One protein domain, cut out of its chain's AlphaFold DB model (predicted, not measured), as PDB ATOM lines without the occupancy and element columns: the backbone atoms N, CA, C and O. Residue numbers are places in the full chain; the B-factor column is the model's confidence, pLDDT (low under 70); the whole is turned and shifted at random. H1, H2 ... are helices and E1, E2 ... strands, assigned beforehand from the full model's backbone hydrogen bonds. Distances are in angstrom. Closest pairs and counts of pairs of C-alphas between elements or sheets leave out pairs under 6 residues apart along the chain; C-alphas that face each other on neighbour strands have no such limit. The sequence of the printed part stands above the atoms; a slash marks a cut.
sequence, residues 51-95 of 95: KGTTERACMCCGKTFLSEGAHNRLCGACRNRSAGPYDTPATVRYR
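This is residues 51 to 95 of the 95 residues of an uncharacterized protein of Betaproteobacteria bacterium ADurb.Bin341 (UniProt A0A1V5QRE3). With little regular structure, this is an elongated chain with a small two-stranded hairpin, E1 and E2, near one end, one short helix, H1, near the middle, and a tail, residues 80 to 95, that loops out and folds back; residues 85 to 90 stick out. The printed part has 45 residues, 12 of them in named elements, in the order E1, E2, H1; the sheet, E1 - E2, is antiparallel and the class mixed. It is loose, with a radius of gyration of the C-alphas of 12.0 A and spans of 35 by 19 by 11 A.

E1, residues 54 to 57, and E2, residues 64 to 67, form an antiparallel hairpin at 139 degrees. N 54 and O 67 are within hydrogen-bond range at 2.9 A, as are N 67 and O 54 at 2.8 A. H1, residues 76 to 79, is apart from E1. H1 is too short for an O i to N i+4 pair; its one O i to N i+3 pair is within range.

E1, 10.0 A long, begins at C-alpha 54 (9.909, -14.781, 37.166). E2 measures 9.1 A. H1, 5.0 A long, ends at C-alpha 79 (14.807, -4.128, 49.772).

The C-alphas farthest apart, of Gly 52 and Pro 89, are 35.6 A apart. The printed part has no cut, and both links are short. The pLDDT is under 70 at residues 51 to 52, 82 and 89 to 95.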
ATOM      1  N   LYS A  51      11.187 -23.426  41.955       61.34
ATOM      2  CA  LYS A  51      10.425 -22.179  42.084       61.34
ATOM      3  C   LYS A  51      10.905 -21.317  40.930       61.34
ATOM      4  O   LYS A  51      12.048 -20.871  40.947       61.34
ATOM      5  N   GLY A  52      10.082 -21.199  39.890       63.94
ATOM      6  CA  GLY A  52      10.461 -20.480  38.689       63.94
ATOM      7  C   GLY A  52      10.740 -19.047  39.095       63.94
ATOM      8  O   GLY A  52       9.850 -18.368  39.610       63.94
ATOM      9  N   THR A  53      11.977 -18.598  38.915       77.50
ATOM     10  CA  THR A  53      12.268 -17.174  38.997       77.50
ATOM     11  C   THR A  53      11.532 -16.509  37.843       77.50
ATOM     12  O   THR A  53      11.710 -16.891  36.691       77.50
ATOM     13  N   THR A  54      10.665 -15.555  38.159       84.50
ATOM     14  CA  THR A  54       9.909 -14.781  37.166       84.50
ATOM     15  C   THR A  54      10.454 -13.367  37.140       84.50
ATOM     16  O   THR A  54      10.710 -12.789  38.198       84.50
ATOM     17  N   GLU A  55      10.639 -12.800  35.953       91.19
ATOM     18  CA  GLU A  55      10.975 -11.383  35.831       91.19
ATOM     19  C   GLU A  55       9.788 -10.526  36.270       91.19
ATOM     20  O   GLU A  55       8.640 -10.773  35.890       91.19
ATOM     21  N   ARG A  56      10.049  -9.532  37.121       90.69
ATOM     22  CA  ARG A  56       9.032  -8.606  37.623       90.69
ATOM     23  C   ARG A  56       9.571  -7.197  37.757       90.69
ATOM     24  O   ARG A  56      10.729  -7.014  38.117       90.69
ATOM     25  N   ALA A  57       8.702  -6.211  37.561       94.25
ATOM     26  CA  ALA A  57       8.985  -4.827  37.914       94.25
ATOM     27  C   ALA A  57       8.989  -4.645  39.443       94.25
ATOM     28  O   ALA A  57       8.082  -5.099  40.147       94.25
ATOM     29  N   CYS A  58      10.017  -3.977  39.965       93.25
ATOM     30  CA  CYS A  58      10.102  -3.575  41.366       93.25
ATOM     31  C   CYS A  58       8.983  -2.589  41.722       93.25
ATOM     32  O   CYS A  58       8.852  -1.556  41.073       93.25
ATOM     33  N   MET A  59       8.249  -2.838  42.808       92.06
ATOM     34  CA  MET A  59       7.174  -1.938  43.262       92.06
ATOM     35  C   MET A  59       7.663  -0.582  43.797       92.06
ATOM     36  O   MET A  59       6.861   0.328  43.956       92.06
ATOM     37  N   CYS A  60       8.961  -0.429  44.074       91.50
ATOM     38  CA  CYS A  60       9.537   0.837  44.538       91.50
ATOM     39  C   CYS A  60      10.137   1.671  43.395       91.50
ATOM     40  O   CYS A  60       9.952   2.880  43.361       91.50
ATOM     41  N   CYS A  61      10.864   1.048  42.460       93.00
ATOM     42  CA  CYS A  61      11.618   1.774  41.428       93.00
ATOM     43  C   CYS A  61      11.294   1.374  39.983       93.00
ATOM     44  O   CYS A  61      11.963   1.842  39.067       93.00
ATOM     45  N   GLY A  62      10.354   0.452  39.767       93.25
ATOM     46  CA  GLY A  62       9.938  -0.025  38.443       93.25
ATOM     47  C   GLY A  62      10.933  -0.940  37.719       93.25
ATOM     48  O   GLY A  62      10.539  -1.638  36.793       93.25
ATOM     49  N   LYS A  63      12.205  -0.999  38.140       94.00
ATOM     50  CA  LYS A  63      13.235  -1.822  37.479       94.00
ATOM     51  C   LYS A  63      12.874  -3.307  37.485       94.00
ATOM     52  O   LYS A  63      12.503  -3.841  38.534       94.00
ATOM     53  N   THR A  64      13.051  -3.967  36.344       94.06
ATOM     54  CA  THR A  64      12.871  -5.416  36.207       94.06
ATOM     55  C   THR A  64      13.952  -6.171  36.982       94.06
ATOM     56  O   THR A  64      15.128  -5.805  36.937       94.06
ATOM     57  N   PHE A  65      13.564  -7.207  37.724       93.06
ATOM     58  CA  PHE A  65      14.471  -8.092  38.454       93.06
ATOM     59  C   PHE A  65      13.926  -9.527  38.498       93.06
ATOM     60  O   PHE A  65      12.721  -9.748  38.355       93.06
ATOM     61  N   LEU A  66      14.811 -10.502  38.724       91.62
ATOM     62  CA  LEU A  66      14.428 -11.902  38.925       91.62
ATOM     63  C   LEU A  66      13.782 -12.077  40.309       91.62
ATOM     64  O   LEU A  66      14.428 -11.884  41.337       91.62
ATOM     65  N   SER A  67      12.502 -12.444  40.334       88.12
ATOM     66  CA  SER A  67      11.708 -12.642  41.547       88.12
ATOM     67  C   SER A  67      11.451 -14.129  41.802       88.12
ATOM     68  O   SER A  67      10.922 -14.835  40.944       88.12
ATOM     69  N   GLU A  68      11.713 -14.579  43.027       86.81
ATOM     70  CA  GLU A  68      11.515 -15.964  43.500       86.81
ATOM     71  C   GLU A  68      10.038 -16.361  43.708       86.81
ATOM     72  O   GLU A  68       9.726 -17.492  44.093       86.81
ATOM     73  N   GLY A  69       9.101 -15.435  43.495       84.12
ATOM     74  CA  GLY A  69       7.666 -15.697  43.590       84.12
ATOM     75  C   GLY A  69       6.882 -14.513  44.142       84.12
ATOM     76  O   GLY A  69       7.412 -13.429  44.340       84.12
ATOM     77  N   ALA A  70       5.577 -14.685  44.384       83.06
ATOM     78  CA  ALA A  70       4.653 -13.626  44.837       83.06
ATOM     79  C   ALA A  70       5.133 -12.808  46.056       83.06
ATOM     80  O   ALA A  70       4.785 -11.634  46.154       83.06
ATOM     81  N   HIS A  71       5.955 -13.409  46.919       84.44
ATOM     82  CA  HIS A  71       6.538 -12.794  48.111       84.44
ATOM     83  C   HIS A  71       7.732 -11.862  47.817       84.44
ATOM     84  O   HIS A  71       8.099 -11.065  48.673       84.44
ATOM     85  N   ASN A  72       8.334 -11.921  46.621       86.31
ATOM     86  CA  ASN A  72       9.485 -11.102  46.240       86.31
ATOM     87  C   ASN A  72       9.053 -10.002  45.245       86.31
ATOM     88  O   ASN A  72       8.869 -10.255  44.052       86.31
ATOM     89  N   ARG A  73       8.797  -8.785  45.756       90.88
ATOM     90  CA  ARG A  73       8.246  -7.639  44.988       90.88
ATOM     91  C   ARG A  73       9.172  -6.422  44.894       90.88
ATOM     92  O   ARG A  73       8.864  -5.476  44.172       90.88
ATOM     93  N   LEU A  74      10.304  -6.446  45.595       91.88
ATOM     94  CA  LEU A  74      11.295  -5.374  45.600       91.88
ATOM     95  C   LEU A  74      12.633  -5.907  45.098       91.88
ATOM     96  O   LEU A  74      13.084  -6.964  45.534       91.88
ATOM     97  N   CYS A  75      13.304  -5.147  44.232       91.81
ATOM     98  CA  CYS A  75      14.670  -5.481  43.849       91.81
ATOM     99  C   CYS A  75      15.615  -5.359  45.057       91.81
ATOM    100  O   CYS A  75      15.332  -4.612  45.999       91.81
ATOM    101  N   GLY A  76      16.767  -6.038  45.012       88.00
ATOM    102  CA  GLY A  76      17.713  -6.076  46.137       88.00
ATOM    103  C   GLY A  76      18.118  -4.691  46.657       88.00
ATOM    104  O   GLY A  76      18.169  -4.468  47.862       88.00
ATOM    105  N   ALA A  77      18.300  -3.718  45.757       88.38
ATOM    106  CA  ALA A  77      18.621  -2.346  46.142       88.38
ATOM    107  C   ALA A  77      17.491  -1.657  46.928       88.38
ATOM    108  O   ALA A  77      17.767  -0.953  47.890       88.38
ATOM    109  N   CYS A  78      16.227  -1.846  46.532       88.62
ATOM    110  CA  CYS A  78      15.095  -1.245  47.245       88.62
ATOM    111  C   CYS A  78      14.821  -1.973  48.558       88.62
ATOM    112  O   CYS A  78      14.552  -1.325  49.564       88.62
ATOM    113  N   ARG A  79      14.956  -3.306  48.568       86.56
ATOM    114  CA  ARG A  79      14.807  -4.128  49.772       86.56
ATOM    115  C   ARG A  79      15.757  -3.676  50.881       86.56
ATOM    116  O   ARG A  79      15.318  -3.504  52.005       86.56
ATOM    117  N   ASN A  80      17.014  -3.395  50.544       82.56
ATOM    118  CA  ASN A  80      18.024  -2.973  51.520       82.56
ATOM    119  C   ASN A  80      17.882  -1.518  51.997       82.56
ATOM    120  O   ASN A  80      18.542  -1.136  52.954       82.56
ATOM    121  N   ARG A  81      17.050  -0.706  51.332       80.69
ATOM    122  CA  ARG A  81      16.699   0.657  51.775       80.69
ATOM    123  C   ARG A  81      15.391   0.712  52.562       80.69
ATOM    124  O   ARG A  81      15.051   1.759  53.098       80.69
ATOM    125  N   SER A  82      14.621  -0.374  52.556       69.81
ATOM    126  CA  SER A  82      13.319  -0.425  53.210       69.81
ATOM    127  C   SER A  82      13.541  -0.623  54.707       69.81
ATOM    128  O   SER A  82      13.945  -1.708  55.109       69.81
ATOM    129  N   ALA A  83      13.300   0.413  55.511       70.56
ATOM    130  CA  ALA A  83      13.269   0.281  56.965       70.56
ATOM    131  C   ALA A  83      11.949  -0.384  57.389       70.56
ATOM    132  O   ALA A  83      10.863   0.067  57.017       70.56
ATOM    133  N   GLY A  84      12.040  -1.477  58.136       73.38
ATOM    134  CA  GLY A  84      10.926  -2.086  58.844       73.38
ATOM    135  C   GLY A  84      10.588  -1.323  60.132       73.38
ATOM    136  O   GLY A  84      11.401  -0.552  60.635       73.38
ATOM    137  N   PRO A  85       9.408  -1.564  60.724       73.75
ATOM    138  CA  PRO A  85       8.966  -0.877  61.946       73.75
ATOM    139  C   PRO A  85       9.831  -1.169  63.185       73.75
ATOM    140  O   PRO A  85       9.686  -0.494  64.199       73.75
ATOM    141  N   TYR A  86      10.719  -2.162  63.107       80.12
ATOM    142  CA  TYR A  86      11.663  -2.529  64.165       80.12
ATOM    143  C   TYR A  86      13.113  -2.164  63.827       80.12
ATOM    144  O   TYR A  86      14.013  -2.470  64.609       80.12
ATOM    145  N   ASP A  87      13.362  -1.547  62.668       73.75
ATOM    146  CA  ASP A  87      14.701  -1.085  62.333       73.75
ATOM    147  C   ASP A  87      15.058   0.145  63.168       73.75
ATOM    148  O   ASP A  87      14.287   1.096  63.298       73.75
ATOM    149  N   THR A  88      16.259   0.121  63.735       72.31
ATOM    150  CA  THR A  88      16.824   1.257  64.463       72.31
ATOM    151  C   THR A  88      17.737   2.049  63.525       72.31
ATOM    152  O   THR A  88      18.258   1.486  62.561       72.31
ATOM    153  N   PRO A  89      18.019   3.335  63.796       66.38
ATOM    154  CA  PRO A  89      18.944   4.124  62.976       66.38
ATOM    155  C   PRO A  89      20.325   3.467  62.795       66.38
ATOM    156  O   PRO A  89      20.998   3.721  61.804       66.38
ATOM    157  N   ALA A  90      20.733   2.596  63.728       67.62
ATOM    158  CA  ALA A  90      21.972   1.825  63.661       67.62
ATOM    159  C   ALA A  90      21.923   0.636  62.677       67.62
ATOM    160  O   ALA A  90      22.973   0.179  62.224       67.62
ATOM    161  N   THR A  91      20.736   0.116  62.346       65.38
ATOM    162  CA  THR A  91      20.553  -1.041  61.449       65.38
ATOM    163  C   THR A  91      20.144  -0.644  60.030       65.38
ATOM    164  O   THR A  91      20.341  -1.428  59.099       65.38
ATOM    165  N   VAL A  92      19.644   0.581  59.830       62.84
ATOM    166  CA  VAL A  92      19.300   1.101  58.501       62.84
ATOM    167  C   VAL A  92      20.566   1.534  57.758       62.84
ATOM    168  O   VAL A  92      21.242   2.491  58.128       62.84
ATOM    169  N   ARG A  93      20.880   0.852  56.652       61.97
ATOM    170  CA  ARG A  93      21.936   1.293  55.731       61.97
ATOM    171  C   ARG A  93      21.388   2.384  54.813       61.97
ATOM    172  O   ARG A  93      20.859   2.087  53.742       61.97
ATOM    173  N   TYR A  94      21.529   3.642  55.221       56.62
ATOM    174  CA  TYR A  94      21.350   4.777  54.318       56.62
ATOM    175  C   TYR A  94      22.480   4.753  53.282       56.62
ATOM    176  O   TYR A  94      23.652   4.639  53.638       56.62
ATOM    177  N   ARG A  95      22.127   4.782  51.998       57.12
ATOM    178  CA  ARG A  95      23.072   4.831  50.882       57.12
ATOM    179  C   ARG A  95      22.722   5.999  49.987       57.12
ATOM    180  O   ARG A  95      21.504   6.171  49.753       57.12
TER     181      ARG A  95